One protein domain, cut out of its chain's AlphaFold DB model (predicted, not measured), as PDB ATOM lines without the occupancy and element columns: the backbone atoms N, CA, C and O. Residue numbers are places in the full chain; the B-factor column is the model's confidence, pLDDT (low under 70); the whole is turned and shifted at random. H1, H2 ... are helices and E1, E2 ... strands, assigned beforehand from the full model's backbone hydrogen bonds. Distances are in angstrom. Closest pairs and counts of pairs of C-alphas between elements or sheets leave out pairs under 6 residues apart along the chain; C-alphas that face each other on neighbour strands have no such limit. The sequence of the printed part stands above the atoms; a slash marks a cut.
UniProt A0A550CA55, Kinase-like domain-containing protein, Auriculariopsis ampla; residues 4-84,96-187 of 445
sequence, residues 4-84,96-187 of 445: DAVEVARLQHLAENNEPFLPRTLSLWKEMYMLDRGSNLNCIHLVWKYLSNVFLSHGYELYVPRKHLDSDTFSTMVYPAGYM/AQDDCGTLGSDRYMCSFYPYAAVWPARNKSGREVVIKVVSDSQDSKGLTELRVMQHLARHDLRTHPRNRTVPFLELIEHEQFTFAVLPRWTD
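AT A GLANCE: This is residues 4 to 84 and 96 to 187 of the 445 residues of the protein "Kinase-like domain-containing protein" of Auriculariopsis ampla (UniProt A0A550CA55). A curled, strongly twisted sheet of five strands, like part of a barrel, wraps round the short helix H5, and the long helix H6 lies over one face of it, along E5 and E7. Helices H1, H3 and H4 and the small hairpin of E2 and E3 lie toward one end of the longest axis, and H7 lies at the other end. The printed part has 173 residues, with seven named helices and seven named strands in the order H1 H2 H3 H4 H5 E1 E2 E3 E4 E5 H6 H7 E6 E7; the class is mixed, helices and strands. The large sheet runs E1 E4 E5 E7 E6 and the small one E2 E3, both antiparallel. The whole is compact and rounded, with a radius of gyration of the C-alphas of 16.9 A and spans of 48 by 41 by 28 A.

IN THESE COORDINATES: H1, residues 4 to 16, begins at C-alpha 4 (96.363, 138.204, 88.974) and is 18.2 A long. H2, residues 26 to 30, H3, residues 32 to 35, H4, residues 43 to 50, and H5, residues 52 to 57, follow. E1, residues 60 to 62, runs on into E2, residues 64 to 67, across a break of 1 residue, at 26 degrees. E3 spans residues 74 to 79. After the cut come E4, residues 118 to 123, 15.9 A long, and E5, residues 128 to 135, 22.4 A long. H6, residues 140 to 152, begins at C-alpha 140 (100.345, 123.647, 99.031) and is 18.4 A long. H7 holds residues 155 to 158, E6 residues 170 to 174 and E7 residues 177 to 183, 19.8 A long, ending at C-alpha 183 (89.358, 129.155, 120.781).

HOW THE PARTS SIT: In the large sheet the edge strands are E1 and E6. N 61 and O 122 are 2.8 A apart between E1 and E4. The hairpin of E4 and E5 has N 131 and O 119 at 2.8 A. Between E5 and E7, N 130 and O 182 are 2.8 A apart. The hairpin of E6 and E7 has N 179 and O 172 at 2.8 A. H6 is on one face of this sheet, two layers, a helix over strands. Its height over the sheet is 9.3 A and it runs along the strands, at 21 degrees to E5 on the local plane; the closest C-alphas of H6 and E5 are those of Gly 142 and Ser 135, 4.3 A apart. E5, H6 and H7, and E6 form a split strand-helix-strand unit, two strands running the same way with E7 between them, and its crossover is right-handed. H7 is close to H6 but not clearly touching, with C-alphas 158 and 152 closest at 5.8 A. The sheet curls round H5; the closest C-alphas of H5 and E1 are those of Ser 52 and Leu 62, 6.3 A apart. H2 and H4 only graze the sheet. H3 and H4 touch, with C-alphas 32 and 43 closest at 6.4 A. H1 is close to H4 but not clearly touching, about perpendicular at 77 degrees, with C-alphas 15 and 43 closest at 5.9 A. In the hairpin of E2 and E3, N 64 and O 79 are 2.8 A apart. In H1, H2, H4, H5 and H6 every O i to N i+4 pair is within hydrogen-bond range; H3 and H7 are too short for such a pair.

THE WHOLE: The C-alphas farthest apart are those of Asp 70 and Asp 156, 53.3 A. Residues 85 to 95 are not printed, and C-alphas 84 and 96 are 21.5 A apart across this cut, which lies in the link E3 to E4. Residues 96 to 117 hold no named element, but residues 96 to 97 pair antiparallel with residues 103 to 104. Of the links printed whole, the one from H7 to E6, 11 residues, is long. The mean pLDDT of the printed part is 85.8, and 17 residues are under 70: 36 to 41, 72 to 73, 83 to 84, 96 and 105 to 110.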
ATOM      1  N   ASP A   4      96.320 137.569  87.650       75.31
ATOM      2  CA  ASP A   4      96.363 138.204  88.974       75.31
ATOM      3  C   ASP A   4      96.239 139.728  88.914       75.31
ATOM      4  O   ASP A   4      95.569 140.322  89.749       75.31
ATOM      5  N   ALA A   5      96.803 140.387  87.897       81.56
ATOM      6  CA  ALA A   5      96.682 141.842  87.756       81.56
ATOM      7  C   ALA A   5      95.240 142.265  87.436       81.56
ATOM      8  O   ALA A   5      94.769 143.301  87.903       81.56
ATOM      9  N   VAL A   6      94.535 141.445  86.649       85.62
ATOM     10  CA  VAL A   6      93.113 141.647  86.340       85.62
ATOM     11  C   VAL A   6      92.269 141.449  87.597       85.62
ATOM     12  O   VAL A   6      91.372 142.244  87.868       85.62
ATOM     13  N   GLU A   7      92.575 140.417  88.382       86.62
ATOM     14  CA  GLU A   7      91.866 140.139  89.626       86.62
ATOM     15  C   GLU A   7      92.109 141.226  90.680       86.62
ATOM     16  O   GLU A   7      91.156 141.711  91.277       86.62
ATOM     17  N   VAL A   8      93.347 141.694  90.848       85.12
ATOM     18  CA  VAL A   8      93.676 142.818  91.736       85.12
ATOM     19  C   VAL A   8      92.884 144.073  91.360       85.12
ATOM     20  O   VAL A   8      92.293 144.700  92.236       85.12
ATOM     21  N   ALA A   9      92.803 144.412  90.069       85.69
ATOM     22  CA  ALA A   9      92.013 145.553  89.607       85.69
ATOM     23  C   ALA A   9      90.507 145.375  89.884       85.69
ATOM     24  O   ALA A   9      89.833 146.327  90.277       85.69
ATOM     25  N   ARG A  10      89.977 144.151  89.733       88.75
ATOM     26  CA  ARG A  10      88.586 143.818  90.088       88.75
ATOM     27  C   ARG A  10      88.328 144.023  91.582       88.75
ATOM     28  O   ARG A  10      87.341 144.655  91.940       88.75
ATOM     29  N   LEU A  11      89.200 143.494  92.441       86.88
ATOM     30  CA  LEU A  11      89.074 143.608  93.897       86.88
ATOM     31  C   LEU A  11      89.172 145.068  94.354       86.88
ATOM     32  O   LEU A  11      88.382 145.496  95.189       86.88
ATOM     33  N   GLN A  12      90.077 145.848  93.755       83.94
ATOM     34  CA  GLN A  12      90.187 147.290  94.000       83.94
ATOM     35  C   GLN A  12      88.894 148.023  93.642       83.94
ATOM     36  O   GLN A  12      88.382 148.785  94.456       83.94
ATOM     37  N   HIS A  13      88.320 147.739  92.471       86.00
ATOM     38  CA  HIS A  13      87.061 148.351  92.055       86.00
ATOM     39  C   HIS A  13      85.904 148.032  93.016       86.00
ATOM     40  O   HIS A  13      85.114 148.913  93.352       86.00
ATOM     41  N   LEU A  14      85.801 146.790  93.499       86.31
ATOM     42  CA  LEU A  14      84.776 146.409  94.480       86.31
ATOM     43  C   LEU A  14      85.000 147.096  95.832       86.31
ATOM     44  O   LEU A  14      84.047 147.578  96.446       86.31
ATOM     45  N   ALA A  15      86.258 147.196  96.269       83.69
ATOM     46  CA  ALA A  15      86.623 147.883  97.501       83.69
ATOM     47  C   ALA A  15      86.291 149.384  97.459       83.69
ATOM     48  O   ALA A  15      85.708 149.904  98.410       83.69
ATOM     49  N   GLU A  16      86.579 150.067  96.345       83.38
ATOM     50  CA  GLU A  16      86.230 151.480  96.126       83.38
ATOM     51  C   GLU A  16      84.715 151.729  96.211       83.38
ATOM     52  O   GLU A  16      84.283 152.783  96.684       83.38
ATOM     53  N   ASN A  17      83.904 150.740  95.824       84.25
ATOM     54  CA  ASN A  17      82.443 150.794  95.889       84.25
ATOM     55  C   ASN A  17      81.851 150.219  97.195       84.25
ATOM     56  O   ASN A  17      80.632 150.192  97.354       84.25
ATOM     57  N   ASN A  18      82.684 149.808  98.163       81.44
ATOM     58  CA  ASN A  18      82.277 149.147  99.416       81.44
ATOM     59  C   ASN A  18      81.429 147.874  99.216       81.44
ATOM     60  O   ASN A  18      80.585 147.538 100.057       81.44
ATOM     61  N   GLU A  19      81.652 147.155  98.119       85.19
ATOM     62  CA  GLU A  19      80.969 145.900  97.814       85.19
ATOM     63  C   GLU A  19      81.706 144.727  98.487       85.19
ATOM     64  O   GLU A  19      82.903 144.561  98.259       85.19
ATOM     65  N   PRO A  20      81.051 143.909  99.336       86.06
ATOM     66  CA  PRO A  20      81.657 142.697  99.893       86.06
ATOM     67  C   PRO A  20      82.036 141.693  98.798       86.06
ATOM     68  O   PRO A  20      81.274 141.484  97.856       86.06
ATOM     69  N   PHE A  21      83.184 141.033  98.938       90.12
ATOM     70  CA  PHE A  21      83.711 140.108  97.932       90.12
ATOM     71  C   PHE A  21      84.479 138.944  98.558       90.12
ATOM     72  O   PHE A  21      84.785 138.969  99.744       90.12
ATOM     73  N   LEU A  22      84.852 137.959  97.736       91.31
ATOM     74  CA  LEU A  22      85.895 136.982  98.047       91.31
ATOM     75  C   LEU A  22      87.018 137.039  96.996       91.31
ATOM     76  O   LEU A  22      86.730 137.214  95.802       91.31
ATOM     77  N   PRO A  23      88.294 136.923  97.413       91.19
ATOM     78  CA  PRO A  23      89.408 136.736  96.492       91.19
ATOM     79  C   PRO A  23      89.400 135.311  95.921       91.19
ATOM     80  O   PRO A  23      88.810 134.397  96.491       91.19
ATOM     81  N   ARG A  24      90.081 135.095  94.792       90.69
ATOM     82  CA  ARG A  24      90.136 133.767  94.154       90.69
ATOM     83  C   ARG A  24      91.075 132.784  94.841       90.69
ATOM     84  O   ARG A  24      90.809 131.589  94.792       90.69
ATOM     85  N   THR A  25      92.158 133.272  95.436       91.81
ATOM     86  CA  THR A  25      93.210 132.431  96.021       91.81
ATOM     87  C   THR A  25      93.547 132.863  97.440       91.81
ATOM     88  O   THR A  25      93.364 134.025  97.819       91.81
ATOM     89  N   LEU A  26      94.096 131.929  98.214       91.12
ATOM     90  CA  LEU A  26      94.582 132.179  99.566       91.12
ATOM     91  C   LEU A  26      95.747 133.180  99.578       91.12
ATOM     92  O   LEU A  26      95.831 134.007 100.485       91.12
ATOM     93  N   SER A  27      96.612 133.157  98.559       89.00
ATOM     94  CA  SER A  27      97.713 134.124  98.418       89.00
ATOM     95  C   SER A  27      97.186 135.554  98.287       89.00
ATOM     96  O   SER A  27      97.606 136.434  99.033       89.00
ATOM     97  N   LEU A  28      96.207 135.776  97.399       88.88
ATOM     98  CA  LEU A  28      95.583 137.091  97.238       88.88
ATOM     99  C   LEU A  28      94.883 137.539  98.520       88.88
ATOM    100  O   LEU A  28      94.957 138.714  98.861       88.88
ATOM    101  N   TRP A  29      94.244 136.614  99.245       90.75
ATOM    102  CA  TRP A  29      93.636 136.909 100.542       90.75
ATOM    103  C   TRP A  29      94.671 137.421 101.547       90.75
ATOM    104  O   TRP A  29      94.484 138.471 102.161       90.75
ATOM    105  N   LYS A  30      95.789 136.704 101.706       87.12
ATOM    106  CA  LYS A  30      96.858 137.073 102.648       87.12
ATOM    107  C   LYS A  30      97.483 138.432 102.310       87.12
ATOM    108  O   LYS A  30      97.869 139.155 103.222       87.12
ATOM    109  N   GLU A  31      97.515 138.808 101.035       85.81
ATOM    110  CA  GLU A  31      98.084 140.070 100.541       85.81
ATOM    111  C   GLU A  31      97.096 141.248 100.491       85.81
ATOM    112  O   GLU A  31      97.468 142.352 100.087       85.81
ATOM    113  N   MET A  32      95.845 141.068 100.928       82.94
ATOM    114  CA  MET A  32      94.805 142.101 100.809       82.94
ATOM    115  C   MET A  32      95.152 143.437 101.469       82.94
ATOM    116  O   MET A  32      94.694 144.474 100.999       82.94
ATOM    117  N   TYR A  33      95.977 143.440 102.519       76.88
ATOM    118  CA  TYR A  33      96.433 144.673 103.171       76.88
ATOM    119  C   TYR A  33      97.203 145.603 102.213       76.88
ATOM    120  O   TYR A  33      97.269 146.808 102.439       76.88
ATOM    121  N   MET A  34      97.779 145.071 101.126       75.44
ATOM    122  CA  MET A  34      98.451 145.868 100.092       75.44
ATOM    123  C   MET A  34      97.471 146.592  99.157       75.44
ATOM    124  O   MET A  34      97.879 147.480  98.405       75.44
ATOM    125  N   LEU A  35      96.189 146.215  99.175       73.12
ATOM    126  CA  LEU A  35      95.148 146.811  98.337       73.12
ATOM    127  C   LEU A  35      94.524 148.060  98.968       73.12
ATOM    128  O   LEU A  35      93.862 148.827  98.267       73.12
ATOM    129  N   ASP A  36      94.768 148.311 100.255       69.06
ATOM    130  CA  ASP A  36      94.205 149.457 100.958       69.06
ATOM    131  C   ASP A  36      94.888 150.768 100.541       69.06
ATOM    132  O   ASP A  36      96.039 151.044 100.881       69.06
ATOM    133  N   ARG A  37      94.152 151.620  99.815       60.53
ATOM    134  CA  ARG A  37      94.601 152.957  99.372       60.53
ATOM    135  C   ARG A  37      93.812 154.107 100.007       60.53
ATOM    136  O   ARG A  37      93.582 155.131  99.371       60.53
ATOM    137  N   GLY A  38      93.416 153.951 101.272       54.56
ATOM    138  CA  GLY A  38      92.788 155.023 102.057       54.56
ATOM    139  C   GLY A  38      91.258 155.116 101.965       54.56
ATOM    140  O   GLY A  38      90.713 156.186 102.220       54.56
ATOM    141  N   SER A  39      90.562 154.028 101.617       53.19
ATOM    142  CA  SER A  39      89.098 153.915 101.727       53.19
ATOM    143  C   SER A  39      88.625 153.837 103.192       53.19
ATOM    144  O   SER A  39      89.360 153.394 104.075       53.19
ATOM    145  N   ASN A  40      87.373 154.240 103.457       53.88
ATOM    146  CA  ASN A  40      86.772 154.255 104.805       53.88
ATOM    147  C   ASN A  40      86.620 152.855 105.439       53.88
ATOM    148  O   ASN A  40      86.605 152.753 106.669       53.88
ATOM    149  N   LEU A  41      86.504 151.799 104.619       60.94
ATOM    150  CA  LEU A  41      86.591 150.389 105.012       60.94
ATOM    151  C   LEU A  41      87.818 149.755 104.346       60.94
ATOM    152  O   LEU A  41      87.986 149.843 103.130       60.94
ATOM    153  N   ASN A  42      88.643 149.092 105.153       77.19
ATOM    154  CA  ASN A  42      89.744 148.249 104.680       77.19
ATOM    155  C   ASN A  42      89.183 146.998 103.961       77.19
ATOM    156  O   ASN A  42      88.180 146.434 104.416       77.19
ATOM    157  N   CYS A  43      89.821 146.567 102.867       83.00
ATOM    158  CA  CYS A  43      89.454 145.403 102.047       83.00
ATOM    159  C   CYS A  43      89.187 144.139 102.879       83.00
ATOM    160  O   CYS A  43      88.277 143.367 102.577       83.00
ATOM    161  N   ILE A  44      89.946 143.948 103.958       86.88
ATOM    162  CA  ILE A  44      89.799 142.846 104.910       86.88
ATOM    163  C   ILE A  44      88.384 142.839 105.509       86.88
ATOM    164  O   ILE A  44      87.729 141.799 105.514       86.88
ATOM    165  N   HIS A  45      87.848 143.994 105.921       87.44
ATOM    166  CA  HIS A  45      86.482 144.072 106.452       87.44
ATOM    167  C   HIS A  45      85.437 143.645 105.424       87.44
ATOM    168  O   HIS A  45      84.449 143.021 105.795       87.44
ATOM    169  N   LEU A  46      85.623 143.990 104.146       88.56
ATOM    170  CA  LEU A  46      84.662 143.659 103.091       88.56
ATOM    171  C   LEU A  46      84.590 142.151 102.845       88.56
ATOM    172  O   LEU A  46      83.493 141.619 102.681       88.56
ATOM    173  N   VAL A  47      85.728 141.459 102.903       91.62
ATOM    174  CA  VAL A  47      85.772 139.997 102.780       91.62
ATOM    175  C   VAL A  47      85.100 139.309 103.962       91.62
ATOM    176  O   VAL A  47      84.221 138.468 103.781       91.62
ATOM    177  N   TRP A  48      85.423 139.707 105.189       93.38
ATOM    178  CA  TRP A  48      84.781 139.107 106.362       93.38
ATOM    179  C   TRP A  48      83.299 139.492 106.487       93.38
ATOM    180  O   TRP A  48      82.475 138.695 106.943       93.38
ATOM    181  N   LYS A  49      82.908 140.664 105.973       91.69
ATOM    182  CA  LYS A  49      81.502 141.054 105.828       91.69
ATOM    183  C   LYS A  49      80.754 140.157 104.839       91.69
ATOM    184  O   LYS A  49      79.619 139.786 105.130       91.69
ATOM    185  N   TYR A  50      81.368 139.774 103.715       93.69
ATOM    186  CA  TYR A  50      80.775 138.818 102.766       93.69
ATOM    187  C   TYR A  50      80.411 137.501 103.469       93.69
ATOM    188  O   TYR A  50      79.317 136.967 103.298       93.69
ATOM    189  N   LEU A  51      81.293 137.032 104.353       96.06
ATOM    190  CA  LEU A  51      81.152 135.759 105.062       96.06
ATOM    191  C   LEU A  51      80.249 135.818 106.302       96.06
ATOM    192  O   LEU A  51      79.999 134.788 106.927       96.06
ATOM    193  N   SER A  52      79.739 136.992 106.682       94.50
ATOM    194  CA  SER A  52      79.005 137.156 107.945       94.50
ATOM    195  C   SER A  52      77.788 136.230 108.045       94.50
ATOM    196  O   SER A  52      77.591 135.582 109.069       94.50
ATOM    197  N   ASN A  53      77.011 136.087 106.964       95.50
ATOM    198  CA  ASN A  53      75.855 135.182 106.944       95.50
ATOM    199  C   ASN A  53      76.259 133.700 106.971       95.50
ATOM    200  O   ASN A  53      75.549 132.880 107.555       95.50
ATOM    201  N   VAL A  54      77.402 133.359 106.368       96.62
ATOM    202  CA  VAL A  54      77.938 131.992 106.358       96.62
ATOM    203  C   VAL A  54      78.249 131.561 107.788       96.62
ATOM    204  O   VAL A  54      77.722 130.551 108.257       96.62
ATOM    205  N   PHE A  55      79.018 132.364 108.521       97.31
ATOM    206  CA  PHE A  55      79.387 132.049 109.900       97.31
ATOM    207  C   PHE A  55      78.210 132.161 110.871       97.31
ATOM    208  O   PHE A  55      78.064 131.307 111.746       97.31
ATOM    209  N   LEU A  56      77.296 133.115 110.658       96.06
ATOM    210  CA  LEU A  56      76.089 133.226 111.475       96.06
ATOM    211  C   LEU A  56      75.201 131.977 111.356       96.06
ATOM    212  O   LEU A  56      74.646 131.524 112.359       96.06
ATOM    213  N   SER A  57      75.108 131.377 110.161       96.56
ATOM    214  CA  SER A  57      74.369 130.120 109.957       96.56
ATOM    215  C   SER A  57      74.977 128.931 110.717       96.56
ATOM    216  O   SER A  57      74.232 128.071 111.190       96.56
ATOM    217  N   HIS A  58      76.294 128.950 110.947       96.19
ATOM    218  CA  HIS A  58      77.022 127.998 111.801       96.19
ATOM    219  C   HIS A  58      77.013 128.401 113.290       96.19
ATOM    220  O   HIS A  58      77.539 127.699 114.145       96.19
ATOM    221  N   GLY A  59      76.359 129.514 113.635       96.19
ATOM    222  CA  GLY A  59      76.202 129.980 115.011       96.19
ATOM    223  C   GLY A  59      77.353 130.829 115.546       96.19
ATOM    224  O   GLY A  59      77.438 130.986 116.765       96.19
ATOM    225  N   TYR A  60      78.181 131.390 114.662       96.56
ATOM    226  CA  TYR A  60      79.259 132.319 114.989       96.56
ATOM    227  C   TYR A  60      78.920 133.729 114.506       96.56
ATOM    228  O   TYR A  60      78.820 133.993 113.309       96.56
ATOM    229  N   GLU A  61      78.751 134.653 115.442       95.75
ATOM    230  CA  GLU A  61      78.578 136.070 115.153       95.75
ATOM    231  C   GLU A  61      79.956 136.732 115.050       95.75
ATOM    232  O   GLU A  61      80.712 136.781 116.025       95.75
ATOM    233  N   LEU A  62      80.307 137.199 113.850       94.81
ATOM    234  CA  LEU A  62      81.582 137.873 113.619       94.81
ATOM    235  C   LEU A  62      81.647 139.199 114.376       94.81
ATOM    236  O   LEU A  62      80.666 139.938 114.476       94.81
ATOM    237  N   TYR A  63      82.844 139.539 114.837       91.88
ATOM    238  CA  TYR A  63      83.103 140.878 115.339       91.88
ATOM    239  C   TYR A  63      82.973 141.903 114.210       91.88
ATOM    240  O   TYR A  63      83.279 141.622 113.048       91.88
ATOM    241  N   VAL A  64      82.569 143.116 114.574       88.50
ATOM    242  CA  VAL A  64      82.316 144.222 113.651       88.50
ATOM    243  C   VAL A  64      83.255 145.399 113.935       88.50
ATOM    244  O   VAL A  64      83.586 145.663 115.098       88.50
ATOM    245  N   PRO A  65      83.703 146.130 112.900       85.12
ATOM    246  CA  PRO A  65      84.456 147.358 113.096       85.12
ATOM    247  C   PRO A  65      83.552 148.449 113.667       85.12
ATOM    248  O   PRO A  65      82.356 148.517 113.370       85.12
ATOM    249  N   ARG A  66      84.129 149.353 114.456       79.81
ATOM    250  CA  ARG A  66      83.408 150.536 114.938       79.81
ATOM    251  C   ARG A  66      83.626 151.730 114.038       79.81
ATOM    252  O   ARG A  66      84.737 151.957 113.578       79.81
ATOM    253  N   LYS A  67      82.588 152.541 113.872       75.31
ATOM    254  CA  LYS A  67      82.709 153.867 113.273       75.31
ATOM    255  C   LYS A  67      83.329 154.833 114.287       75.31
ATOM    256  O   LYS A  67      82.955 154.804 115.460       75.31
ATOM    257  N   HIS A  68      84.274 155.661 113.856       70.25
ATOM    258  CA  HIS A  68      84.799 156.741 114.689       70.25
ATOM    259  C   HIS A  68      83.694 157.775 114.970       70.25
ATOM    260  O   HIS A  68      82.855 158.040 114.114       70.25
ATOM    261  N   LEU A  69      83.671 158.347 116.179       71.94
ATOM    262  CA  LEU A  69      82.643 159.324 116.569       71.94
ATOM    263  C   LEU A  69      82.723 160.613 115.737       71.94
ATOM    264  O   LEU A  69      81.694 161.203 115.418       71.94
ATOM    265  N   ASP A  70      83.940 161.000 115.355       74.56
ATOM    266  CA  ASP A  70      84.235 162.286 114.718       74.56
ATOM    267  C   ASP A  70      84.467 162.180 113.197       74.56
ATOM    268  O   ASP A  70      84.799 163.173 112.550       74.56
ATOM    269  N   SER A  71      84.323 160.989 112.602       72.25
ATOM    270  CA  SER A  71      84.551 160.776 111.167       72.25
ATOM    271  C   SER A  71      83.693 159.653 110.582       72.25
ATOM    272  O   SER A  71      83.214 158.756 111.271       72.25
ATOM    273  N   ASP A  72      83.546 159.654 109.255       69.25
ATOM    274  CA  ASP A  72      82.916 158.552 108.516       69.25
ATOM    275  C   ASP A  72      83.829 157.323 108.333       69.25
ATOM    276  O   ASP A  72      83.489 156.391 107.603       69.25
ATOM    277  N   THR A  73      84.983 157.303 109.005       69.75
ATOM    278  CA  THR A  73      85.950 156.207 108.934       69.75
ATOM    279  C   THR A  73      85.670 155.148 109.993       69.75
ATOM    280  O   THR A  73      85.144 155.430 111.074       69.75
ATOM    281  N   PHE A  74      86.038 153.907 109.691       73.81
ATOM    282  CA  PHE A  74      85.952 152.802 110.637       73.81
ATOM    283  C   PHE A  74      87.312 152.528 111.279       73.81
ATOM    284  O   PHE A  74      88.359 152.674 110.651       73.81
ATOM    285  N   SER A  75      87.284 152.116 112.544       75.19
ATOM    286  CA  SER A  75      88.445 151.592 113.245       75.19
ATOM    287  C   SER A  75      88.929 150.327 112.545       75.19
ATOM    288  O   SER A  75      88.128 149.486 112.144       75.19
ATOM    289  N   THR A  76      90.246 150.170 112.454       78.12
ATOM    290  CA  THR A  76      90.881 148.910 112.048       78.12
ATOM    291  C   THR A  76      90.677 147.799 113.073       78.12
ATOM    292  O   THR A  76      90.869 146.631 112.755       78.12
ATOM    293  N   MET A  77      90.293 148.154 114.300       82.75
ATOM    294  CA  MET A  77      89.981 147.206 115.353       82.75
ATOM    295  C   MET A  77      88.520 146.763 115.281       82.75
ATOM    296  O   MET A  77      87.619 147.572 115.035       82.75
ATOM    297  N   VAL A  78      88.281 145.498 115.610       86.38
ATOM    298  CA  VAL A  78      86.943 144.902 115.631       86.38
ATOM    299  C   VAL A  78      86.515 144.521 117.044       86.38
ATOM    300  O   VAL A  78      87.342 144.253 117.921       86.38
ATOM    301  N   TYR A  79      85.203 144.523 117.269       86.62
ATOM    302  CA  TYR A  79      84.568 144.340 118.574       86.62
ATOM    303  C   TYR A  79      83.363 143.406 118.448       86.62
ATOM    304  O   TYR A  79      82.788 143.317 117.362       86.62
ATOM    305  N   PRO A  80      82.912 142.773 119.539       85.44
ATOM    306  CA  PRO A  80      81.655 142.036 119.531       85.44
ATOM    307  C   PRO A  80      80.506 142.893 119.044       85.44
ATOM    308  O   PRO A  80      80.407 144.078 119.386       85.44
ATOM    309  N   ALA A  81      79.626 142.274 118.268       78.88
ATOM    310  CA  ALA A  81      78.386 142.904 117.869       78.88
ATOM    311  C   ALA A  81      77.618 143.379 119.116       78.88
ATOM    312  O   ALA A  81      77.521 142.679 120.123       78.88
ATOM    313  N   GLY A  82      77.132 144.620 119.076       72.31
ATOM    314  CA  GLY A  82      76.402 145.221 120.195       72.31
ATOM    315  C   GLY A  82      77.254 145.644 121.398       72.31
ATOM    316  O   GLY A  82      76.688 146.103 122.389       72.31
ATOM    317  N   TYR A  83      78.590 145.548 121.337       69.25
ATOM    318  CA  TYR A  83      79.441 146.057 122.413       69.25
ATOM    319  C   TYR A  83      79.280 147.575 122.575       69.25
ATOM    320  O   TYR A  83      79.642 148.354 121.690       69.25
ATOM    321  N   MET A  84      78.796 147.998 123.740       59.75
ATOM    322  CA  MET A  84      78.865 149.385 124.201       59.75
ATOM    323  C   MET A  84      80.065 149.528 125.138       59.75
ATOM    324  O   MET A  84      80.346 148.608 125.902       59.75
ATOM    325  N   ALA A  96      87.274 133.276 134.398       64.56
ATOM    326  CA  ALA A  96      86.628 131.994 134.158       64.56
ATOM    327  C   ALA A  96      87.472 131.166 133.186       64.56
ATOM    328  O   ALA A  96      88.111 131.718 132.288       64.56
ATOM    329  N   GLN A  97      87.465 129.847 133.369       76.50
ATOM    330  CA  GLN A  97      88.059 128.900 132.434       76.50
ATOM    331  C   GLN A  97      86.947 128.205 131.644       76.50
ATOM    332  O   GLN A  97      86.001 127.703 132.251       76.50
ATOM    333  N   ASP A  98      87.052 128.172 130.315       77.88
ATOM    334  CA  ASP A  98      86.135 127.404 129.467       77.88
ATOM    335  C   ASP A  98      86.581 125.937 129.287       77.88
ATOM    336  O   ASP A  98      87.662 125.533 129.720       77.88
ATOM    337  N   ASP A  99      85.762 125.122 128.613       79.50
ATOM    338  CA  ASP A  99      86.059 123.696 128.379       79.50
ATOM    339  C   ASP A  99      87.292 123.459 127.487       79.50
ATOM    340  O   ASP A  99      87.830 122.353 127.443       79.50
ATOM    341  N   CYS A 100      87.752 124.485 126.766       77.75
ATOM    342  CA  CYS A 100      88.984 124.455 125.977       77.75
ATOM    343  C   CYS A 100      90.209 124.842 126.823       77.75
ATOM    344  O   CYS A 100      91.340 124.861 126.334       77.75
ATOM    345  N   GLY A 101      89.997 125.141 128.107       80.19
ATOM    346  CA  GLY A 101      91.012 125.593 129.036       80.19
ATOM    347  C   GLY A 101      91.378 127.066 128.879       80.19
ATOM    348  O   GLY A 101      92.369 127.474 129.485       80.19
ATOM    349  N   THR A 102      90.620 127.836 128.097       81.94
ATOM    350  CA  THR A 102      90.840 129.262 127.855       81.94
ATOM    351  C   THR A 102      90.429 130.065 129.079       81.94
ATOM    352  O   THR A 102      89.308 129.941 129.563       81.94
ATOM    353  N   LEU A 103      91.345 130.886 129.574       80.38
ATOM    354  CA  LEU A 103      91.163 131.800 130.689       80.38
ATOM    355  C   LEU A 103      90.659 133.142 130.155       80.38
ATOM    356  O   LEU A 103      91.260 133.713 129.251       80.38
ATOM    357  N   GLY A 104      89.584 133.684 130.709       71.56
ATOM    358  CA  GLY A 104      89.115 134.992 130.268       71.56
ATOM    359  C   GLY A 104      88.198 135.691 131.247       71.56
ATOM    360  O   GLY A 104      87.789 135.140 132.270       71.56
ATOM    361  N   SER A 105      87.906 136.950 130.944       66.62
ATOM    362  CA  SER A 105      86.937 137.752 131.679       66.62
ATOM    363  C   SER A 105      86.185 138.656 130.710       66.62
ATOM    364  O   SER A 105      86.785 139.531 130.083       66.62
ATOM    365  N   ASP A 106      84.862 138.492 130.636       62.38
ATOM    366  CA  ASP A 106      83.985 139.345 129.816       62.38
ATOM    367  C   ASP A 106      84.066 140.828 130.217       62.38
ATOM    368  O   ASP A 106      83.766 141.718 129.423       62.38
ATOM    369  N   ARG A 107      84.532 141.110 131.441       55.47
ATOM    370  CA  ARG A 107      84.749 142.464 131.958       55.47
ATOM    371  C   ARG A 107      85.794 143.249 131.166       55.47
ATOM    372  O   ARG A 107      85.750 144.476 131.156       55.47
ATOM    373  N   TYR A 108      86.736 142.555 130.536       55.88
ATOM    374  CA  TYR A 108      87.881 143.157 129.865       55.88
ATOM    375  C   TYR A 108      87.939 142.769 128.394       55.88
ATOM    376  O   TYR A 108      89.008 142.501 127.850       55.88
ATOM    377  N   MET A 109      86.786 142.696 127.743       64.25
ATOM    378  CA  MET A 109      86.723 142.286 126.353       64.25
ATOM    379  C   MET A 109      87.516 143.253 125.461       64.25
ATOM    380  O   MET A 109      87.160 144.419 125.294       64.25
ATOM    381  N   CYS A 110      88.631 142.758 124.924       64.38
ATOM    382  CA  CYS A 110      89.537 143.539 124.096       64.38
ATOM    383  C   CYS A 110      89.021 143.647 122.668       64.38
ATOM    384  O   CYS A 110      88.559 142.663 122.074       64.38
ATOM    385  N   SER A 111      89.232 144.830 122.101       72.25
ATOM    386  CA  SER A 111      89.293 144.999 120.662       72.25
ATOM    387  C   SER A 111      90.332 144.042 120.071       72.25
ATOM    388  O   SER A 111      91.355 143.746 120.689       72.25
ATOM    389  N   PHE A 112      90.051 143.506 118.893       78.44
ATOM    390  CA  PHE A 112      90.973 142.624 118.187       78.44
ATOM    391  C   PHE A 112      91.500 143.353 116.961       78.44
ATOM    392  O   PHE A 112      90.726 144.028 116.279       78.44
ATOM    393  N   TYR A 113      92.796 143.229 116.693       81.62
ATOM    394  CA  TYR A 113      93.387 143.690 115.444       81.62
ATOM    395  C   TYR A 113      93.399 142.506 114.469       81.62
ATOM    396  O   TYR A 113      94.219 141.604 114.639       81.62
ATOM    397  N   PRO A 114      92.462 142.429 113.509       77.81
ATOM    398  CA  PRO A 114      92.372 141.274 112.637       77.81
ATOM    399  C   PRO A 114      93.514 141.261 111.622       77.81
ATOM    400  O   PRO A 114      93.747 142.239 110.911       77.81
ATOM    401  N   TYR A 115      94.188 140.118 111.511       82.31
ATOM    402  CA  TYR A 115      95.019 139.815 110.349       82.31
ATOM    403  C   TYR A 115      94.121 139.452 109.161       82.31
ATOM    404  O   TYR A 115      92.999 138.984 109.345       82.31
ATOM    405  N   ALA A 116      94.610 139.612 107.928       85.25
ATOM    406  CA  ALA A 116      93.795 139.389 106.728       85.25
ATOM    407  C   ALA A 116      93.080 138.021 106.726       85.25
ATOM    408  O   ALA A 116      91.893 137.931 106.410       85.25
ATOM    409  N   ALA A 117      93.793 136.973 107.149       90.88
ATOM    410  CA  ALA A 117      93.321 135.594 107.172       90.88
ATOM    411  C   ALA A 117      92.666 135.156 108.499       90.88
ATOM    412  O   ALA A 117      92.309 133.985 108.622       90.88
ATOM    413  N   VAL A 118      92.524 136.044 109.491       92.62
ATOM    414  CA  VAL A 118      92.129 135.685 110.862       92.62
ATOM    415  C   VAL A 118      91.103 136.676 111.413       92.62
ATOM    416  O   VAL A 118      91.393 137.864 111.543       92.62
ATOM    417  N   TRP A 119      89.923 136.187 111.804       94.38
ATOM    418  CA  TRP A 119      88.834 137.027 112.306       94.38
ATOM    419  C   TRP A 119      88.214 136.500 113.597       94.38
ATOM    420  O   TRP A 119      87.922 135.310 113.692       94.38
ATOM    421  N   PRO A 120      87.960 137.355 114.595       93.44
ATOM    422  CA  PRO A 120      87.317 136.938 115.831       93.44
ATOM    423  C   PRO A 120      85.794 136.847 115.677       93.44
ATOM    424  O   PRO A 120      85.156 137.624 114.956       93.44
ATOM    425  N   ALA A 121      85.204 135.906 116.400       94.06
ATOM    426  CA  ALA A 121      83.767 135.706 116.462       94.06
ATOM    427  C   ALA A 121      83.345 135.241 117.858       94.06
ATOM    428  O   ALA A 121      84.156 134.783 118.666       94.06
ATOM    429  N   ARG A 122      82.050 135.340 118.139       91.31
ATOM    430  CA  ARG A 122      81.432 134.814 119.355       91.31
ATOM    431  C   ARG A 122      80.364 133.804 118.973       91.31
ATOM    432  O   ARG A 122      79.564 134.055 118.075       91.31
ATOM    433  N   ASN A 123      80.345 132.651 119.635       90.69
ATOM    434  CA  ASN A 123      79.288 131.672 119.402       90.69
ATOM    435  C   ASN A 123      78.035 131.959 120.254       90.69
ATOM    436  O   ASN A 123      78.067 132.756 121.193       90.69
ATOM    437  N   LYS A 124      76.930 131.260 119.969       86.25
ATOM    438  CA  LYS A 124      75.649 131.399 120.700       86.25
ATOM    439  C   LYS A 124      75.739 131.153 122.214       86.25
ATOM    440  O   LYS A 124      74.886 131.633 122.953       86.25
ATOM    441  N   SER A 125      76.749 130.417 122.671       83.81
ATOM    442  CA  SER A 125      76.996 130.130 124.090       83.81
ATOM    443  C   SER A 125      77.846 131.205 124.777       83.81
ATOM    444  O   SER A 125      78.192 131.047 125.943       83.81
ATOM    445  N   GLY A 126      78.222 132.272 124.063       81.50
ATOM    446  CA  GLY A 126      79.104 133.327 124.559       81.50
ATOM    447  C   GLY A 126      80.595 132.984 124.503       81.50
ATOM    448  O   GLY A 126      81.400 133.762 125.003       81.50
ATOM    449  N   ARG A 127      80.989 131.853 123.895       85.88
ATOM    450  CA  ARG A 127      82.402 131.473 123.760       85.88
ATOM    451  C   ARG A 127      83.086 132.320 122.694       85.88
ATOM    452  O   ARG A 127      82.575 132.485 121.586       85.88
ATOM    453  N   GLU A 128      84.272 132.784 123.053       88.88
ATOM    454  CA  GLU A 128      85.170 133.569 122.221       88.88
ATOM    455  C   GLU A 128      86.013 132.665 121.321       88.88
ATOM    456  O   GLU A 128      86.724 131.773 121.794       88.88
ATOM    457  N   VAL A 129      85.929 132.894 120.011       93.56
ATOM    458  CA  VAL A 129      86.632 132.108 118.997       93.56
ATOM    459  C   VAL A 129      87.343 133.010 117.998       93.56
ATOM    460  O   VAL A 129      87.053 134.198 117.857       93.56
ATOM    461  N   VAL A 130      88.281 132.413 117.282       94.50
ATOM    462  CA  VAL A 130      88.963 132.984 116.136       94.50
ATOM    463  C   VAL A 130      88.770 132.038 114.960       94.50
ATOM    464  O   VAL A 130      88.863 130.820 115.100       94.50
ATOM    465  N   ILE A 131      88.478 132.606 113.800       96.94
ATOM    466  CA  ILE A 131      88.254 131.900 112.548       96.94
ATOM    467  C   ILE A 131      89.424 132.224 111.627       96.94
ATOM    468  O   ILE A 131      89.659 133.391 111.310       96.94
ATOM    469  N   LYS A 132      90.161 131.199 111.200       95.62
ATOM    470  CA  LYS A 132      91.288 131.315 110.264       95.62
ATOM    471  C   LYS A 132      90.909 130.685 108.929       95.62
ATOM    472  O   LYS A 132      90.434 129.553 108.912       95.62
ATOM    473  N   VAL A 133      91.146 131.371 107.813       95.69
ATOM    474  CA  VAL A 133      91.134 130.714 106.494       95.69
ATOM    475  C   VAL A 133      92.428 129.910 106.337       95.69
ATOM    476  O   VAL A 133      93.520 130.462 106.470       95.69
ATOM    477  N   VAL A 134      92.308 128.600 106.112       95.06
ATOM    478  CA  VAL A 134      93.454 127.670 106.136       95.06
ATOM    479  C   VAL A 134      93.816 127.128 104.762       95.06
ATOM    480  O   VAL A 134      94.986 126.899 104.495       95.06
ATOM    481  N   SER A 135      92.851 126.947 103.862       95.62
ATOM    482  CA  SER A 135      93.109 126.393 102.531       95.62
ATOM    483  C   SER A 135      92.145 126.972 101.504       95.62
ATOM    484  O   SER A 135      91.008 127.283 101.843       95.62
ATOM    485  N   ASP A 136      92.599 127.097 100.258       95.12
ATOM    486  CA  ASP A 136      91.775 127.316  99.060       95.12
ATOM    487  C   ASP A 136      91.724 126.064  98.157       95.12
ATOM    488  O   ASP A 136      91.385 126.141  96.976       95.12
ATOM    489  N   SER A 137      92.117 124.906  98.701       91.75
ATOM    490  CA  SER A 137      92.272 123.621  98.005       91.75
ATOM    491  C   SER A 137      93.347 123.572  96.906       91.75
ATOM    492  O   SER A 137      93.464 122.548  96.233       91.75
ATOM    493  N   GLN A 138      94.139 124.632  96.715       91.69
ATOM    494  CA  GLN A 138      95.178 124.711  95.679       91.69
ATOM    495  C   GLN A 138      96.559 125.013  96.269       91.69
ATOM    496  O   GLN A 138      97.552 124.404  95.869       91.69
ATOM    497  N   ASP A 139      96.629 125.939  97.225       92.19
ATOM    498  CA  ASP A 139      97.861 126.336  97.897       92.19
ATOM    499  C   ASP A 139      98.442 125.175  98.716       92.19
ATOM    500  O   ASP A 139      97.804 124.626  99.619       92.19
ATOM    501  N   SER A 140      99.685 124.799  98.411       90.75
ATOM    502  CA  SER A 140     100.345 123.647  99.031       90.75
ATOM    503  C   SER A 140     100.601 123.849 100.526       90.75
ATOM    504  O   SER A 140     100.501 122.889 101.295       90.75
ATOM    505  N   LYS A 141     100.887 125.088 100.954       90.62
ATOM    506  CA  LYS A 141     101.075 125.438 102.368       90.62
ATOM    507  C   LYS A 141      99.761 125.321 103.130       90.62
ATOM    508  O   LYS A 141      99.713 124.638 104.149       90.62
ATOM    509  N   GLY A 142      98.676 125.876 102.591       93.31
ATOM    510  CA  GLY A 142      97.342 125.756 103.172       93.31
ATOM    511  C   GLY A 142      96.829 124.314 103.241       93.31
ATOM    512  O   GLY A 142      96.261 123.894 104.248       93.31
ATOM    513  N   LEU A 143      97.083 123.504 102.207       93.44
ATOM    514  CA  LEU A 143      96.792 122.064 102.236       93.44
ATOM    515  C   LEU A 143      97.614 121.322 103.300       93.44
ATOM    516  O   LEU A 143      97.110 120.396 103.934       93.44
ATOM    517  N   THR A 144      98.872 121.714 103.505       92.81
ATOM    518  CA  THR A 144      99.735 121.120 104.534       92.81
ATOM    519  C   THR A 144      99.258 121.485 105.936       92.81
ATOM    520  O   THR A 144      99.085 120.589 106.761       92.81
ATOM    521  N   GLU A 145      98.956 122.762 106.179       94.88
ATOM    522  CA  GLU A 145      98.377 123.233 107.438       94.88
ATOM    523  C   GLU A 145      97.070 122.491 107.752       94.88
ATOM    524  O   GLU A 145      96.931 121.919 108.835       94.88
ATOM    525  N   LEU A 146      96.158 122.383 106.779       94.88
ATOM    526  CA  LEU A 146      94.905 121.642 106.933       94.88
ATOM    527  C   LEU A 146      95.140 120.167 107.305       94.88
ATOM    528  O   LEU A 146      94.489 119.652 108.216       94.88
ATOM    529  N   ARG A 147      96.087 119.487 106.645       94.62
ATOM    530  CA  ARG A 147      96.430 118.084 106.943       94.62
ATOM    531  C   ARG A 147      96.984 117.909 108.355       94.62
ATOM    532  O   ARG A 147      96.595 116.963 109.039       94.62
ATOM    533  N   VAL A 148      97.869 118.805 108.795       95.12
ATOM    534  CA  VAL A 148      98.414 118.780 110.161       95.12
ATOM    535  C   VAL A 148      97.300 118.993 111.183       95.12
ATOM    536  O   VAL A 148      97.178 118.215 112.129       95.12
ATOM    537  N   MET A 149      96.431 119.982 110.961       93.94
ATOM    538  CA  MET A 149      95.294 120.255 111.841       93.94
ATOM    539  C   MET A 149      94.348 119.055 111.944       93.94
ATOM    540  O   MET A 149      93.983 118.655 113.047       93.94
ATOM    541  N   GLN A 150      93.988 118.435 110.817       93.69
ATOM    542  CA  GLN A 150      93.137 117.242 110.798       93.69
ATOM    543  C   GLN A 150      93.781 116.055 111.525       93.69
ATOM    544  O   GLN A 150      93.094 115.332 112.250       93.69
ATOM    545  N   HIS A 151      95.093 115.862 111.369       94.56
ATOM    546  CA  HIS A 151      95.825 114.825 112.089       94.56
ATOM    547  C   HIS A 151      95.773 115.065 113.602       94.56
ATOM    548  O   HIS A 151      95.332 114.195 114.350       94.56
ATOM    549  N   LEU A 152      96.130 116.267 114.055       94.19
ATOM    550  CA  LEU A 152      96.147 116.627 115.476       94.19
ATOM    551  C   LEU A 152      94.746 116.707 116.107       94.19
ATOM    552  O   LEU A 152      94.615 116.573 117.323       94.19
ATOM    553  N   ALA A 153      93.695 116.878 115.299       91.81
ATOM    554  CA  ALA A 153      92.303 116.866 115.743       91.81
ATOM    555  C   ALA A 153      91.764 115.456 116.063       91.81
ATOM    556  O   ALA A 153      90.705 115.339 116.692       91.81
ATOM    557  N   ARG A 154      92.472 114.383 115.676       92.81
ATOM    558  CA  ARG A 154      92.100 113.004 116.031       92.81
ATOM    559  C   ARG A 154      91.979 112.843 117.545       92.81
ATOM    560  O   ARG A 154      92.747 113.423 118.303       92.81
ATOM    561  N   HIS A 155      91.012 112.048 118.002       89.81
ATOM    562  CA  HIS A 155      90.647 111.974 119.422       89.81
ATOM    563  C   HIS A 155      91.827 111.631 120.352       89.81
ATOM    564  O   HIS A 155      91.985 112.255 121.401       89.81
ATOM    565  N   ASP A 156      92.646 110.655 119.963       93.06
ATOM    566  CA  ASP A 156      93.850 110.211 120.671       93.06
ATOM    567  C   ASP A 156      94.897 111.322 120.813       93.06
ATOM    568  O   ASP A 156      95.462 111.490 121.890       93.06
ATOM    569  N   LEU A 157      95.108 112.119 119.764       94.44
ATOM    570  CA  LEU A 157      96.104 113.195 119.752       94.44
ATOM    571  C   LEU A 157      95.580 114.486 120.381       94.44
ATOM    572  O   LEU A 157      96.286 115.139 121.147       94.44
ATOM    573  N   ARG A 158      94.324 114.845 120.119       91.19
ATOM    574  CA  ARG A 158      93.672 116.052 120.644       91.19
ATOM    575  C   ARG A 158      93.571 116.048 122.166       91.19
ATOM    576  O   ARG A 158      93.678 117.097 122.790       91.19
ATOM    577  N   THR A 159      93.339 114.881 122.766       90.81
ATOM    578  CA  THR A 159      93.216 114.733 124.229       90.81
ATOM    579  C   THR A 159      94.550 114.445 124.918       90.81
ATOM    580  O   THR A 159      94.610 114.390 126.147       90.81
ATOM    581  N   HIS A 160      95.628 114.282 124.148       94.69
ATOM    582  CA  HIS A 160      96.938 113.968 124.688       94.69
ATOM    583  C   HIS A 160      97.518 115.179 125.449       94.69
ATOM    584  O   HIS A 160      97.607 116.267 124.882       94.69
ATOM    585  N   PRO A 161      97.985 115.030 126.703       92.75
ATOM    586  CA  PRO A 161      98.398 116.166 127.541       92.75
ATOM    587  C   PRO A 161      99.628 116.922 127.012       92.75
ATOM    588  O   PRO A 161      99.788 118.108 127.291       92.75
ATOM    589  N   ARG A 162     100.478 116.246 126.228       95.50
ATOM    590  CA  ARG A 162     101.635 116.865 125.554       95.50
ATOM    591  C   ARG A 162     101.277 117.577 124.248       95.50
ATOM    592  O   ARG A 162     102.138 118.229 123.671       95.50
ATOM    593  N   ASN A 163     100.036 117.467 123.768       95.38
ATOM    594  CA  ASN A 163      99.609 118.208 122.588       95.38
ATOM    595  C   ASN A 163      99.450 119.688 122.949       95.38
ATOM    596  O   ASN A 163      98.443 120.106 123.520       95.38
ATOM    597  N   ARG A 164     100.480 120.478 122.642       94.69
ATOM    598  CA  ARG A 164     100.513 121.926 122.870       94.69
ATOM    599  C   ARG A 164     100.172 122.682 121.592       94.69
ATOM    600  O   ARG A 164     100.937 123.527 121.143       94.69
ATOM    601  N   THR A 165      99.037 122.355 120.997       94.06
ATOM    602  CA  THR A 165      98.471 123.097 119.864       94.06
ATOM    603  C   THR A 165      97.126 123.671 120.266       94.06
ATOM    604  O   THR A 165      96.476 123.159 121.185       94.06
ATOM    605  N   VAL A 166      96.729 124.782 119.647       91.06
ATOM    606  CA  VAL A 166      95.436 125.392 119.968       91.06
ATOM    607  C   VAL A 166      94.325 124.386 119.643       91.06
ATOM    608  O   VAL A 166      94.313 123.843 118.534       91.06
ATOM    609  N   PRO A 167      93.398 124.103 120.583       86.56
ATOM    610  CA  PRO A 167      92.371 123.096 120.369       86.56
ATOM    611  C   PRO A 167      91.546 123.383 119.120       86.56
ATOM    612  O   PRO A 167      91.070 124.493 118.907       86.56
ATOM    613  N   PHE A 168      91.335 122.353 118.317       86.75
ATOM    614  CA  PHE A 168      90.518 122.450 117.122       86.75
ATOM    615  C   PHE A 168      89.026 122.279 117.455       86.75
ATOM    616  O   PHE A 168      88.668 121.310 118.133       86.75
ATOM    617  N   LEU A 169      88.164 123.201 116.994       90.62
ATOM    618  CA  LEU A 169      86.717 123.153 117.259       90.62
ATOM    619  C   LEU A 169      85.916 122.634 116.064       90.62
ATOM    620  O   LEU A 169      85.141 121.694 116.222       90.62
ATOM    621  N   GLU A 170      86.080 123.249 114.891       93.56
ATOM    622  CA  GLU A 170      85.222 123.002 113.727       93.56
ATOM    623  C   GLU A 170      85.894 123.432 112.413       93.56
ATOM    624  O   GLU A 170      86.662 124.400 112.398       93.56
ATOM    625  N   LEU A 171      85.622 122.704 111.318       95.69
ATOM    626  CA  LEU A 171      85.970 123.104 109.949       95.69
ATOM    627  C   LEU A 171      84.690 123.556 109.256       95.69
ATOM    628  O   LEU A 171      83.698 122.831 109.268       95.69
ATOM    629  N   ILE A 172      84.740 124.716 108.612       96.88
ATOM    630  CA  ILE A 172      83.646 125.247 107.803       96.88
ATOM    631  C   ILE A 172      84.162 125.396 106.377       96.88
ATOM    632  O   ILE A 172      85.208 126.002 106.155       96.88
ATOM    633  N   GLU A 173      83.438 124.850 105.409       96.69
ATOM    634  CA  GLU A 173      83.754 124.987 103.986       96.69
ATOM    635  C   GLU A 173      82.792 125.981 103.338       96.69
ATOM    636  O   GLU A 173      81.577 125.928 103.549       96.69
ATOM    637  N   HIS A 174      83.330 126.903 102.542       96.38
ATOM    638  CA  HIS A 174      82.531 127.824 101.746       96.38
ATOM    639  C   HIS A 174      83.266 128.199 100.460       96.38
ATOM    640  O   HIS A 174      84.399 128.681 100.496       96.38
ATOM    641  N   GLU A 175      82.595 127.992  99.327       94.38
ATOM    642  CA  GLU A 175      83.195 128.100  97.993       94.38
ATOM    643  C   GLU A 175      84.462 127.226  97.894       94.38
ATOM    644  O   GLU A 175      84.384 126.029  98.158       94.38
ATOM    645  N   GLN A 176      85.613 127.783  97.512       94.00
ATOM    646  CA  GLN A 176      86.889 127.062  97.464       94.00
ATOM    647  C   GLN A 176      87.647 127.042  98.799       94.00
ATOM    648  O   GLN A 176      88.690 126.393  98.888       94.00
ATOM    649  N   PHE A 177      87.170 127.766  99.817       96.88
ATOM    650  CA  PHE A 177      87.916 127.988 101.050       96.88
ATOM    651  C   PHE A 177      87.476 127.071 102.189       96.88
ATOM    652  O   PHE A 177      86.287 126.842 102.426       96.88
ATOM    653  N   THR A 178      88.461 126.621 102.958       97.06
ATOM    654  CA  THR A 178      88.277 125.932 104.234       97.06
ATOM    655  C   THR A 178      88.676 126.868 105.368       97.06
ATOM    656  O   THR A 178      89.758 127.464 105.352       97.06
ATOM    657  N   PHE A 179      87.814 126.969 106.374       97.31
ATOM    658  CA  PHE A 179      87.989 127.798 107.558       97.31
ATOM    659  C   PHE A 179      88.084 126.923 108.801       97.31
ATOM    660  O   PHE A 179      87.275 126.017 108.990       97.31
ATOM    661  N   ALA A 180      89.045 127.220 109.666       96.44
ATOM    662  CA  ALA A 180      89.183 126.587 110.964       96.44
ATOM    663  C   ALA A 180      88.672 127.510 112.068       96.44
ATOM    664  O   ALA A 180      89.090 128.667 112.159       96.44
ATOM    665  N   VAL A 181      87.810 126.978 112.931       96.25
ATOM    666  CA  VAL A 181      87.353 127.644 114.151       96.25
ATOM    667  C   VAL A 181      88.203 127.169 115.329       96.25
ATOM    668  O   VAL A 181      88.319 125.969 115.595       96.25
ATOM    669  N   LEU A 182      88.796 128.124 116.041       94.56
ATOM    670  CA  LEU A 182      89.739 127.920 117.139       94.56
ATOM    671  C   LEU A 182      89.292 128.741 118.363       94.56
ATOM    672  O   LEU A 182      88.711 129.812 118.185       94.56
ATOM    673  N   PRO A 183      89.545 128.308 119.610       92.50
ATOM    674  CA  PRO A 183      89.358 129.155 120.781       92.50
ATOM    675  C   PRO A 183      90.182 130.437 120.655       92.50
ATOM    676  O   PRO A 183      91.313 130.413 120.163       92.50
ATOM    677  N   ARG A 184      89.639 131.560 121.131       89.31
ATOM    678  CA  ARG A 184      90.373 132.826 121.142       89.31
ATOM    679  C   ARG A 184      91.432 132.809 122.235       89.31
ATOM    680  O   ARG A 184      91.128 132.958 123.416       89.31
ATOM    681  N   TRP A 185      92.672 132.630 121.821       88.56
ATOM    682  CA  TRP A 185      93.858 132.785 122.654       88.56
ATOM    683  C   TRP A 185      94.550 134.110 122.302       88.56
ATOM    684  O   TRP A 185      94.208 134.737 121.297       88.56
ATOM    685  N   THR A 186      95.466 134.566 123.153       84.19
ATOM    686  CA  THR A 186      96.210 135.821 122.952       84.19
ATOM    687  C   THR A 186      97.659 135.515 122.613       84.19
ATOM    688  O   THR A 186      98.197 134.496 123.054       84.19
ATOM    689  N   ASP A 187      98.275 136.418 121.858       85.19
ATOM    690  CA  ASP A 187      99.673 136.352 121.449       85.19
ATOM    691  C   ASP A 187     100.623 136.161 122.638       85.19
ATOM    692  O   ASP A 187     100.359 136.578 123.774       85.19
TER     693      ASP A 187